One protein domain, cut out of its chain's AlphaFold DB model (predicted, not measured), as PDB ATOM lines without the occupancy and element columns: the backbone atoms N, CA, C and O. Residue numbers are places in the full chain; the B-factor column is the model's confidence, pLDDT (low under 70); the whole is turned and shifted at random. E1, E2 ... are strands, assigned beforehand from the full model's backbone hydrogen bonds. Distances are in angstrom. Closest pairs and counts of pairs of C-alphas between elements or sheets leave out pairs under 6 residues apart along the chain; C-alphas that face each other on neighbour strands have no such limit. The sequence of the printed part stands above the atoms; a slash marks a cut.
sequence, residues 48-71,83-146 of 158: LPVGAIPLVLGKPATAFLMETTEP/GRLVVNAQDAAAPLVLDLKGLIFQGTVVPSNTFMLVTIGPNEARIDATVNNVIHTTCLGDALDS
ATOM      1  N   LEU A  48      10.665  21.008  -1.159       59.78
ATOM      2  CA  LEU A  48       9.776  20.517  -0.118       59.78
ATOM      3  C   LEU A  48      10.521  20.574   1.229       59.78
ATOM      4  O   LEU A  48      11.676  20.142   1.293       59.78
ATOM      5  N   PRO A  49       9.914  21.118   2.297       61.16
ATOM      6  CA  PRO A  49      10.534  21.121   3.615       61.16
ATOM      7  C   PRO A  49      10.824  19.684   4.072       61.16
ATOM      8  O   PRO A  49       9.964  18.807   4.016       61.16
ATOM      9  N   VAL A  50      12.061  19.443   4.514       64.25
ATOM     10  CA  VAL A  50      12.528  18.134   4.990       64.25
ATOM     11  C   VAL A  50      12.018  17.919   6.420       64.25
ATOM     12  O   VAL A  50      12.483  18.585   7.342       64.25
ATOM     13  N   GLY A  51      11.056  17.013   6.619       72.38
ATOM     14  CA  GLY A  51      10.526  16.661   7.945       72.38
ATOM     15  C   GLY A  51       9.107  16.079   7.919       72.38
ATOM     16  O   GLY A  51       8.430  16.111   6.895       72.38
ATOM     17  N   ALA A  52       8.646  15.540   9.053       75.00
ATOM     18  CA  ALA A  52       7.272  15.060   9.214       75.00
ATOM     19  C   ALA A  52       6.340  16.240   9.532       75.00
ATOM     20  O   ALA A  52       6.364  16.781  10.637       75.00
ATOM     21  N   ILE A  53       5.533  16.642   8.553       82.69
ATOM     22  CA  ILE A  53       4.583  17.751   8.664       82.69
ATOM     23  C   ILE A  53       3.156  17.173   8.736       82.69
ATOM     24  O   ILE A  53       2.840  16.275   7.954       82.69
ATOM     25  N   PRO A  54       2.277  17.646   9.646       80.75
ATOM     26  CA  PRO A  54       0.905  17.150   9.742       80.75
ATOM     27  C   PRO A  54       0.097  17.464   8.474       80.75
ATOM     28  O   PRO A  54       0.158  18.582   7.962       80.75
ATOM     29  N   LEU A  55      -0.681  16.481   8.003       82.94
ATOM     30  CA  LEU A  55      -1.545  16.587   6.826       82.94
ATOM     31  C   LEU A  55      -2.998  16.858   7.239       82.94
ATOM     32  O   LEU A  55      -3.613  16.056   7.941       82.94
ATOM     33  N   VAL A  56      -3.555  17.976   6.780       83.44
ATOM     34  CA  VAL A  56      -4.913  18.429   7.110       83.44
ATOM     35  C   VAL A  56      -5.815  18.353   5.879       83.44
ATOM     36  O   VAL A  56      -5.458  18.847   4.814       83.44
ATOM     37  N   LEU A  57      -7.010  17.777   6.024       79.44
ATOM     38  CA  LEU A  57      -8.033  17.742   4.973       79.44
ATOM     39  C   LEU A  57      -8.790  19.078   4.891       79.44
ATOM     40  O   LEU A  57      -9.375  19.531   5.875       79.44
ATOM     41  N   GLY A  58      -8.787  19.703   3.714       72.38
ATOM     42  CA  GLY A  58      -9.602  20.871   3.385       72.38
ATOM     43  C   GLY A  58     -11.038  20.512   2.989       72.38
ATOM     44  O   GLY A  58     -11.468  19.360   3.049       72.38
ATOM     45  N   LYS A  59     -11.815  21.528   2.599       74.25
ATOM     46  CA  LYS A  59     -13.203  21.344   2.147       74.25
ATOM     47  C   LYS A  59     -13.229  20.724   0.744       74.25
ATOM     48  O   LYS A  59     -12.393  21.089  -0.078       74.25
ATOM     49  N   PRO A  60     -14.209  19.859   0.429       61.28
ATOM     50  CA  PRO A  60     -14.351  19.329  -0.920       61.28
ATOM     51  C   PRO A  60     -14.688  20.467  -1.890       61.28
ATOM     52  O   PRO A  60     -15.654  21.205  -1.683       61.28
ATOM     53  N   ALA A  61     -13.889  20.604  -2.945       64.06
ATOM     54  CA  ALA A  61     -14.119  21.541  -4.037       64.06
ATOM     55  C   ALA A  61     -14.527  20.769  -5.299       64.06
ATOM     56  O   ALA A  61     -14.023  19.678  -5.558       64.06
ATOM     57  N   THR A  62     -15.421  21.333  -6.112       68.31
ATOM     58  CA  THR A  62     -15.705  20.817  -7.460       68.31
ATOM     59  C   THR A  62     -14.581  21.250  -8.397       68.31
ATOM     60  O   THR A  62     -14.660  22.308  -9.022       68.31
ATOM     61  N   ALA A  63     -13.509  20.465  -8.443       74.00
ATOM     62  CA  ALA A  63     -12.325  20.744  -9.244       74.00
ATOM     63  C   ALA A  63     -12.078  19.630 -10.273       74.00
ATOM     64  O   ALA A  63     -12.450  18.474 -10.064       74.00
ATOM     65  N   PHE A  64     -11.451  20.002 -11.389       78.00
ATOM     66  CA  PHE A  64     -11.042  19.107 -12.468       78.00
ATOM     67  C   PHE A  64      -9.541  19.262 -12.682       78.00
ATOM     68  O   PHE A  64      -9.032  20.384 -12.666       78.00
ATOM     69  N   LEU A  65      -8.843  18.149 -12.886       84.56
ATOM     70  CA  LEU A  65      -7.438  18.168 -13.269       84.56
ATOM     71  C   LEU A  65      -7.391  18.155 -14.787       84.56
ATOM     72  O   LEU A  65      -7.976  17.272 -15.402       84.56
ATOM     73  N   MET A  66      -6.728  19.132 -15.388       84.38
ATOM     74  CA  MET A  66      -6.616  19.209 -16.835       84.38
ATOM     75  C   MET A  66      -5.185  18.939 -17.260       84.38
ATOM     76  O   MET A  66      -4.254  19.582 -16.779       84.38
ATOM     77  N   GLU A  67      -5.039  17.997 -18.179       85.81
ATOM     78  CA  GLU A  67      -3.776  17.664 -18.811       85.81
ATOM     79  C   GLU A  67      -3.828  18.085 -20.280       85.81
ATOM     80  O   GLU A  67      -4.800  17.816 -20.995       85.81
ATOM     81  N   THR A  68      -2.772  18.757 -20.723       83.31
ATOM     82  CA  THR A  68      -2.561  19.141 -22.116       83.31
ATOM     83  C   THR A  68      -1.134  18.798 -22.504       83.31
ATOM     84  O   THR A  68      -0.199  19.032 -21.738       83.31
ATOM     85  N   THR A  69      -0.967  18.222 -23.689       81.12
ATOM     86  CA  THR A  69       0.343  17.886 -24.260       81.12
ATOM     87  C   THR A  69       0.873  18.979 -25.186       81.12
ATOM     88  O   THR A  69       1.921  18.792 -25.801       81.12
ATOM     89  N   GLU A  70       0.170  20.113 -25.287       84.94
ATOM     90  CA  GLU A  70       0.484  21.187 -26.229       84.94
ATOM     91  C   GLU A  70       1.745  21.963 -25.810       84.94
ATOM     92  O   GLU A  70       1.702  22.726 -24.839       84.94
ATOM     93  N   PRO A  71       2.876  21.826 -26.535       80.75
ATOM     94  CA  PRO A  71       4.145  22.434 -26.135       80.75
ATOM     95  C   PRO A  71       4.134  23.963 -26.223       80.75
ATOM     96  O   PRO A  71       4.965  24.625 -25.602       80.75
ATOM     97  N   GLY A  83      -9.104  32.647 -20.892       81.31
ATOM     98  CA  GLY A  83      -9.910  31.747 -21.721       81.31
ATOM     99  C   GLY A  83     -11.341  31.415 -21.275       81.31
ATOM    100  O   GLY A  83     -11.916  32.049 -20.387       81.31
ATOM    101  N   ARG A  84     -11.944  30.435 -21.962       86.19
ATOM    102  CA  ARG A  84     -13.359  30.048 -21.838       86.19
ATOM    103  C   ARG A  84     -13.536  28.534 -21.881       86.19
ATOM    104  O   ARG A  84     -13.090  27.887 -22.820       86.19
ATOM    105  N   LEU A  85     -14.281  27.999 -20.915       85.88
ATOM    106  CA  LEU A  85     -14.723  26.606 -20.883       85.88
ATOM    107  C   LEU A  85     -16.176  26.497 -21.357       85.88
ATOM    108  O   LEU A  85     -17.054  27.168 -20.813       85.88
ATOM    109  N   VAL A  86     -16.436  25.642 -22.339       85.44
ATOM    110  CA  VAL A  86     -17.776  25.333 -22.843       85.44
ATOM    111  C   VAL A  86     -18.092  23.879 -22.518       85.44
ATOM    112  O   VAL A  86     -17.392  22.961 -22.944       85.44
ATOM    113  N   VAL A  87     -19.167  23.684 -21.755       83.50
ATOM    114  CA  VAL A  87     -19.676  22.370 -21.352       83.50
ATOM    115  C   VAL A  87     -21.115  22.251 -21.836       83.50
ATOM    116  O   VAL A  87     -21.913  23.167 -21.632       83.50
ATOM    117  N   ASN A  88     -21.454  21.133 -22.473       77.19
ATOM    118  CA  ASN A  88     -22.827  20.849 -22.869       77.19
ATOM    119  C   ASN A  88     -23.553  20.151 -21.711       77.19
ATOM    120  O   ASN A  88     -23.242  19.016 -21.368       77.19
ATOM    121  N   ALA A  89     -24.509  20.839 -21.085       69.75
ATOM    122  CA  ALA A  89     -25.238  20.301 -19.937       69.75
ATOM    123  C   ALA A  89     -26.269  19.225 -20.327       69.75
ATOM    124  O   ALA A  89     -26.688  18.441 -19.478       69.75
ATOM    125  N   GLN A  90     -26.697  19.197 -21.592       71.56
ATOM    126  CA  GLN A  90     -27.717  18.279 -22.095       71.56
ATOM    127  C   GLN A  90     -27.135  16.943 -22.566       71.56
ATOM    128  O   GLN A  90     -27.864  15.956 -22.610       71.56
ATOM    129  N   ASP A  91     -25.846  16.906 -22.899       73.81
ATOM    130  CA  ASP A  91     -25.158  15.707 -23.363       73.81
ATOM    131  C   ASP A  91     -23.846  15.516 -22.597       73.81
ATOM    132  O   ASP A  91     -22.835  16.147 -22.893       73.81
ATOM    133  N   ALA A  92     -23.869  14.618 -21.611       66.31
ATOM    134  CA  ALA A  92     -22.692  14.274 -20.817       66.31
ATOM    135  C   ALA A  92     -21.600  13.553 -21.630       66.31
ATOM    136  O   ALA A  92     -20.465  13.463 -21.165       66.31
ATOM    137  N   ALA A  93     -21.931  13.026 -22.816       70.81
ATOM    138  CA  ALA A  93     -20.970  12.422 -23.731       70.81
ATOM    139  C   ALA A  93     -20.377  13.440 -24.718       70.81
ATOM    140  O   ALA A  93     -19.388  13.128 -25.387       70.81
ATOM    141  N   ALA A  94     -20.945  14.648 -24.810       77.62
ATOM    142  CA  ALA A  94     -20.392  15.691 -25.657       77.62
ATOM    143  C   ALA A  94     -19.017  16.126 -25.124       77.62
ATOM    144  O   ALA A  94     -18.845  16.323 -23.915       77.62
ATOM    145  N   PRO A  95     -18.028  16.297 -26.014       80.19
ATOM    146  CA  PRO A  95     -16.700  16.697 -25.601       80.19
ATOM    147  C   PRO A  95     -16.720  18.123 -25.047       80.19
ATOM    148  O   PRO A  95     -17.431  19.006 -25.534       80.19
ATOM    149  N   LEU A  96     -15.904  18.349 -24.026       88.06
ATOM    150  CA  LEU A  96     -15.672  19.660 -23.449       88.06
ATOM    151  C   LEU A  96     -14.737  20.445 -24.366       88.06
ATOM    152  O   LEU A  96     -13.734  19.910 -24.839       88.06
ATOM    153  N   VAL A  97     -15.065  21.714 -24.602       88.31
ATOM    154  CA  VAL A  97     -14.251  22.614 -25.426       88.31
ATOM    155  C   VAL A  97     -13.707  23.725 -24.547       88.31
ATOM    156  O   VAL A  97     -14.433  24.327 -23.756       88.31
ATOM    157  N   LEU A  98     -12.422  24.001 -24.688       88.56
ATOM    158  CA  LEU A  98     -11.704  25.003 -23.928       88.56
ATOM    159  C   LEU A  98     -10.938  25.901 -24.894       88.56
ATOM    160  O   LEU A  98     -10.161  25.421 -25.702       88.56
ATOM    161  N   ASP A  99     -11.115  27.205 -24.776       88.06
ATOM    162  CA  ASP A  99     -10.298  28.205 -25.459       88.06
ATOM    163  C   ASP A  99      -9.309  28.776 -24.441       88.06
ATOM    164  O   ASP A  99      -9.750  29.362 -23.453       88.06
ATOM    165  N   LEU A 100      -8.003  28.576 -24.640       87.69
ATOM    166  CA  LEU A 100      -6.933  29.161 -23.824       87.69
ATOM    167  C   LEU A 100      -5.904  29.838 -24.724       87.69
ATOM    168  O   LEU A 100      -5.265  29.187 -25.544       87.69
ATOM    169  N   LYS A 101      -5.679  31.141 -24.515       84.88
ATOM    170  CA  LYS A 101      -4.696  31.948 -25.267       84.88
ATOM    171  C   LYS A 101      -4.875  31.864 -26.794       84.88
ATOM    172  O   LYS A 101      -3.889  31.933 -27.517       84.88
ATOM    173  N   GLY A 102      -6.114  31.727 -27.272       81.38
ATOM    174  CA  GLY A 102      -6.420  31.589 -28.697       81.38
ATOM    175  C   GLY A 102      -6.251  30.168 -29.234       81.38
ATOM    176  O   GLY A 102      -6.570  29.932 -30.388       81.38
ATOM    177  N   LEU A 103      -5.812  29.204 -28.422       86.50
ATOM    178  CA  LEU A 103      -5.790  27.794 -28.795       86.50
ATOM    179  C   LEU A 103      -7.084  27.122 -28.349       86.50
ATOM    180  O   LEU A 103      -7.499  27.235 -27.191       86.50
ATOM    181  N   ILE A 104      -7.708  26.396 -29.271       88.62
ATOM    182  CA  ILE A 104      -8.920  25.634 -29.003       88.62
ATOM    183  C   ILE A 104      -8.518  24.208 -28.650       88.62
ATOM    184  O   ILE A 104      -7.916  23.493 -29.443       88.62
ATOM    185  N   PHE A 105      -8.896  23.779 -27.458       88.62
ATOM    186  CA  PHE A 105      -8.702  22.447 -26.924       88.62
ATOM    187  C   PHE A 105     -10.034  21.715 -26.855       88.62
ATOM    188  O   PHE A 105     -11.055  22.280 -26.463       88.62
ATOM    189  N   GLN A 106     -10.010  20.429 -27.178       89.75
ATOM    190  CA  GLN A 106     -11.136  19.532 -26.964       89.75
ATOM    191  C   GLN A 106     -10.706  18.404 -26.038       89.75
ATOM    192  O   GLN A 106      -9.615  17.858 -26.194       89.75
ATOM    193  N   GLY A 107     -11.553  18.056 -25.077       87.38
ATOM    194  CA  GLY A 107     -11.250  17.002 -24.122       87.38
ATOM    195  C   GLY A 107     -12.462  16.206 -23.678       87.38
ATOM    196  O   GLY A 107     -13.613  16.614 -23.842       87.38
ATOM    197  N   THR A 108     -12.183  15.047 -23.096       84.25
ATOM    198  CA  THR A 108     -13.180  14.171 -22.479       84.25
ATOM    199  C   THR A 108     -12.899  14.048 -20.988       84.25
ATOM    200  O   THR A 108     -11.745  14.044 -20.551       84.25
ATOM    201  N   VAL A 109     -13.967  13.988 -20.192       84.19
ATOM    202  CA  VAL A 109     -13.858  13.800 -18.744       84.19
ATOM    203  C   VAL A 109     -13.672  12.313 -18.465       84.19
ATOM    204  O   VAL A 109     -14.547  11.503 -18.764       84.19
ATOM    205  N   VAL A 110     -12.540  11.964 -17.870       84.44
ATOM    206  CA  VAL A 110     -12.222  10.616 -17.409       84.44
ATOM    207  C   VAL A 110     -12.341  10.588 -15.883       84.44
ATOM    208  O   VAL A 110     -11.597  11.301 -15.198       84.44
ATOM    209  N   PRO A 111     -13.269   9.793 -15.318       82.62
ATOM    210  CA  PRO A 111     -13.324   9.568 -13.879       82.62
ATOM    211  C   PRO A 111     -12.000   8.979 -13.399       82.62
ATOM    212  O   PRO A 111     -11.470   8.048 -14.004       82.62
ATOM    213  N   SER A 112     -11.467   9.508 -12.308       76.50
ATOM    214  CA  SER A 112     -10.208   9.057 -11.734       76.50
ATOM    215  C   SER A 112     -10.290   8.933 -10.219       76.50
ATOM    216  O   SER A 112     -11.067   9.607  -9.541       76.50
ATOM    217  N   ASN A 113      -9.455   8.053  -9.678       63.19
ATOM    218  CA  ASN A 113      -9.366   7.821  -8.250       63.19
ATOM    219  C   ASN A 113      -8.420   8.863  -7.632       63.19
ATOM    220  O   ASN A 113      -7.209   8.681  -7.591       63.19
ATOM    221  N   THR A 114      -9.026   9.962  -7.168       70.94
ATOM    222  CA  THR A 114      -8.510  10.965  -6.214       70.94
ATOM    223  C   THR A 114      -7.088  11.486  -6.450       70.94
ATOM    224  O   THR A 114      -6.136  11.078  -5.787       70.94
ATOM    225  N   PHE A 115      -6.965  12.509  -7.297       83.12
ATOM    226  CA  PHE A 115      -5.849  13.453  -7.222       83.12
ATOM    227  C   PHE A 115      -6.039  14.391  -6.026       83.12
ATOM    228  O   PHE A 115      -7.165  14.747  -5.674       83.12
ATOM    229  N   MET A 116      -4.941  14.813  -5.403       84.00
ATOM    230  CA  MET A 116      -4.955  15.731  -4.264       84.00
ATOM    231  C   MET A 116      -4.092  16.948  -4.572       84.00
ATOM    232  O   MET A 116      -2.904  16.813  -4.858       84.00
ATOM    233  N   LEU A 117      -4.683  18.139  -4.487       85.44
ATOM    234  CA  LEU A 117      -3.931  19.386  -4.449       85.44
ATOM    235  C   LEU A 117      -3.477  19.608  -3.010       85.44
ATOM    236  O   LEU A 117      -4.310  19.843  -2.134       85.44
ATOM    237  N   VAL A 118      -2.172  19.511  -2.767       86.50
ATOM    238  CA  VAL A 118      -1.586  19.694  -1.437       86.50
ATOM    239  C   VAL A 118      -0.760  20.971  -1.414       86.50
ATOM    240  O   VAL A 118       0.245  21.076  -2.115       86.50
ATOM    241  N   THR A 119      -1.156  21.921  -0.572       86.81
ATOM    242  CA  THR A 119      -0.343  23.092  -0.245       86.81
ATOM    243  C   THR A 119       0.529  22.779   0.956       86.81
ATOM    244  O   THR A 119       0.045  22.331   1.996       86.81
ATOM    245  N   ILE A 120       1.828  23.033   0.829       88.81
ATOM    246  CA  ILE A 120       2.808  22.744   1.874       88.81
ATOM    247  C   ILE A 120       3.296  24.060   2.464       88.81
ATOM    248  O   ILE A 120       3.933  24.866   1.787       88.81
ATOM    249  N   GLY A 121       2.959  24.276   3.734       84.56
ATOM    250  CA  GLY A 121       3.456  25.382   4.536       84.56
ATOM    251  C   GLY A 121       4.613  24.957   5.446       84.56
ATOM    252  O   GLY A 121       4.962  23.780   5.513       84.56
ATOM    253  N   PRO A 122       5.199  25.901   6.201       81.94
ATOM    254  CA  PRO A 122       6.319  25.608   7.097       81.94
ATOM    255  C   PRO A 122       5.993  24.616   8.226       81.94
ATOM    256  O   PRO A 122       6.878  23.893   8.667       81.94
ATOM    257  N   ASN A 123       4.739  24.598   8.699       82.94
ATOM    258  CA  ASN A 123       4.318  23.846   9.891       82.94
ATOM    259  C   ASN A 123       3.184  22.843   9.633       82.94
ATOM    260  O   ASN A 123       2.886  22.029  10.503       82.94
ATOM    261  N   GLU A 124       2.517  22.912   8.482       85.38
ATOM    262  CA  GLU A 124       1.445  21.988   8.108       85.38
ATOM    263  C   GLU A 124       1.371  21.840   6.584       85.38
ATOM    264  O   GLU A 124       1.709  22.763   5.837       85.38
ATOM    265  N   ALA A 125       0.910  20.678   6.139       89.44
ATOM    266  CA  ALA A 125       0.508  20.420   4.771       89.44
ATOM    267  C   ALA A 125      -1.018  20.326   4.747       89.44
ATOM    268  O   ALA A 125      -1.629  19.691   5.608       89.44
ATOM    269  N   ARG A 126      -1.656  20.960   3.767       88.31
ATOM    270  CA  ARG A 126      -3.111  20.979   3.635       88.31
ATOM    271  C   ARG A 126      -3.519  20.434   2.281       88.31
ATOM    272  O   ARG A 126      -3.021  20.890   1.261       88.31
ATOM    273  N   ILE A 127      -4.449  19.487   2.274       88.69
ATOM    274  CA  ILE A 127      -5.172  19.096   1.066       88.69
ATOM    275  C   ILE A 127      -6.198  20.192   0.798       88.69
ATOM    276  O   ILE A 127      -7.204  20.273   1.495       88.69
ATOM    277  N   ASP A 128      -5.948  21.042  -0.188       84.12
ATOM    278  CA  ASP A 128      -6.861  22.128  -0.547       84.12
ATOM    279  C   ASP A 128      -8.053  21.625  -1.355       84.12
ATOM    280  O   ASP A 128      -9.165  22.129  -1.206       84.12
ATOM    281  N   ALA A 129      -7.824  20.618  -2.199       83.56
ATOM    282  CA  ALA A 129      -8.861  20.007  -3.009       83.56
ATOM    283  C   ALA A 129      -8.550  18.537  -3.293       83.56
ATOM    284  O   ALA A 129      -7.401  18.155  -3.523       83.56
ATOM    285  N   THR A 130      -9.605  17.725  -3.332       84.06
ATOM    286  CA  THR A 130      -9.589  16.393  -3.931       84.06
ATOM    287  C   THR A 130     -10.282  16.465  -5.285       84.06
ATOM    288  O   THR A 130     -11.328  17.095  -5.436       84.06
ATOM    289  N   VAL A 131      -9.675  15.849  -6.292       85.06
ATOM    290  CA  VAL A 131     -10.146  15.872  -7.672       85.06
ATOM    291  C   VAL A 131     -10.364  14.442  -8.128       85.06
ATOM    292  O   VAL A 131      -9.436  13.640  -8.167       85.06
ATOM    293  N   ASN A 132     -11.603  14.138  -8.500       84.94
ATOM    294  CA  ASN A 132     -12.011  12.794  -8.914       84.94
ATOM    295  C   ASN A 132     -12.141  12.661 -10.433       84.94
ATOM    296  O   ASN A 132     -12.604  11.640 -10.922       84.94
ATOM    297  N   ASN A 133     -11.803  13.704 -11.191       84.56
ATOM    298  CA  ASN A 133     -11.989  13.738 -12.635       84.56
ATOM    299  C   ASN A 133     -10.767  14.370 -13.298       84.56
ATOM    300  O   ASN A 133     -10.326  15.449 -12.891       84.56
ATOM    301  N   VAL A 134     -10.266  13.717 -14.341       86.62
ATOM    302  CA  VAL A 134      -9.218  14.247 -15.215       86.62
ATOM    303  C   VAL A 134      -9.826  14.583 -16.563       86.62
ATOM    304  O   VAL A 134     -10.678  13.859 -17.068       86.62
ATOM    305  N   ILE A 135      -9.396  15.689 -17.149       87.75
ATOM    306  CA  ILE A 135      -9.725  16.078 -18.511       87.75
ATOM    307  C   ILE A 135      -8.439  15.979 -19.315       87.75
ATOM    308  O   ILE A 135      -7.524  16.781 -19.121       87.75
ATOM    309  N   HIS A 136      -8.382  15.014 -20.226       87.88
ATOM    310  CA  HIS A 136      -7.320  14.969 -21.223       87.88
ATOM    311  C   HIS A 136      -7.745  15.835 -22.397       87.88
ATOM    312  O   HIS A 136      -8.809  15.614 -22.980       87.88
ATOM    313  N   THR A 137      -6.936  16.838 -22.710       88.25
ATOM    314  CA  THR A 137      -7.207  17.768 -23.803       88.25
ATOM    315  C   THR A 137      -6.231  17.576 -24.948       88.25
ATOM    316  O   THR A 137      -5.035  17.370 -24.747       88.25
ATOM    317  N   THR A 138      -6.751  17.675 -26.165       88.12
ATOM    318  CA  THR A 138      -5.975  17.742 -27.401       88.12
ATOM    319  C   THR A 138      -6.211  19.094 -28.054       88.12
ATOM    320  O   THR A 138      -7.361  19.534 -28.154       88.12
ATOM    321  N   CYS A 139      -5.139  19.747 -28.499       87.56
ATOM    322  CA  CYS A 139      -5.240  20.983 -29.262       87.56
ATOM    323  C   CYS A 139      -5.874  20.692 -30.631       87.56
ATOM    324  O   CYS A 139      -5.432  19.795 -31.349       87.56
ATOM    325  N   LEU A 140      -6.931  21.426 -30.969       85.50
ATOM    326  CA  LEU A 140      -7.579  21.388 -32.276       85.50
ATOM    327  C   LEU A 140      -6.946  22.383 -33.257       85.50
ATOM    328  O   LEU A 140      -6.991  22.148 -34.461       85.50
ATOM    329  N   GLY A 141      -6.377  23.481 -32.755       81.81
ATOM    330  CA  GLY A 141      -5.749  24.525 -33.563       81.81
ATOM    331  C   GLY A 141      -5.918  25.926 -32.976       81.81
ATOM    332  O   GLY A 141      -6.465  26.098 -31.883       81.81
ATOM    333  N   ASP A 142      -5.444  26.921 -33.724       79.12
ATOM    334  CA  ASP A 142      -5.588  28.340 -33.393       79.12
ATOM    335  C   ASP A 142      -6.986  28.845 -33.789       79.12
ATOM    336  O   ASP A 142      -7.509  28.556 -34.870       79.12
ATOM    337  N   ALA A 143      -7.601  29.628 -32.912       68.94
ATOM    338  CA  ALA A 143      -8.858  30.305 -33.157       68.94
ATOM    339  C   ALA A 143      -8.761  31.278 -34.346       68.94
ATOM    340  O   ALA A 143      -9.750  31.430 -35.067       68.94
ATOM    341  N   LEU A 144      -7.598  31.895 -34.595       61.81
ATOM    342  CA  LEU A 144      -7.396  32.788 -35.742       61.81
ATOM    343  C   LEU A 144      -7.466  32.054 -37.086       61.81
ATOM    344  O   LEU A 144      -8.044  32.595 -38.027       61.81
ATOM    345  N   ASP A 145      -6.954  30.826 -37.173       60.19
ATOM    346  CA  ASP A 145      -6.988  30.034 -38.414       60.19
ATOM    347  C   ASP A 145      -8.416  29.616 -38.800       60.19
ATOM    348  O   ASP A 145      -8.714  29.367 -39.969       60.19
ATOM    349  N   SER A 146      -9.332  29.578 -37.828       55.34
ATOM    350  CA  SER A 146     -10.755  29.320 -38.074       55.34
ATOM    351  C   SER A 146     -11.536  30.556 -38.551       55.34
ATOM    352  O   SER A 146     -12.688  30.435 -38.976       55.34
TER     353      SER A 146
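What this domain is: This is residues 48 to 71 and 83 to 146 of the 158 residues of an uncharacterized protein of Capsaspora owczarzaki (strain ATCC 30864) (UniProt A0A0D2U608). A long, bent hairpin of two strands, E5 and E6, runs most of the length of this twisted single sheet, and short strands widen it in places: E1 and E2 one after the other along E6, and E4 then E3 beside the far end of E5 from the E5-E6 turn. The printed part has 88 residues with no named helix and six named strands, E1 to E6 in chain order, in an all-strand, mixed, branched sheet. It is loose, with a radius of gyration of the C-alphas of 16.8 A, and elongated, spanning 52 by 30 by 17 A.

Where its parts are: E1, residues 55 to 57, begins at C-alpha 55 (-1.545, 16.587, 6.826). E2 is residues 65 to 68, E3 residues 84 to 86 and E4 residues 96 to 100, 12.9 A long. E5, residues 103 to 120, measures 32.2 A and bends by 107 degrees at residue 111. E6, residues 125 to 142, measures 39.5 A, bends by 72 degrees at residue 132 and ends at C-alpha 142 (-5.588, 28.340, -33.393).

How they stand to each other: E1 and E2 lie on one side of E6, E5 on the other side. E1 is parallel to E6, with N 56 and O 125 2.8 A apart; E2 is parallel to E6, with N 67 and O 135 2.9 A apart. E3 to E6 form a meander, each strand the antiparallel neighbour of the one before, in three hairpins: N 86 and O 97 are 2.8 A apart, N 105 and O 98 2.7 A, N 110 and O 134 2.8 A. E1 and E3 are apart.

The domain as a whole: The C-alphas of Ala 52 and Ser 146, the farthest apart, are 52.6 A apart. Residues 72 to 82 are not printed; C-alphas 71 and 83 are 17.4 A apart across this cut. Of the links printed whole, none is long. The mean pLDDT of the printed part is 80.3; 13 residues are under 70, among them 48 to 50 and 143 to 146.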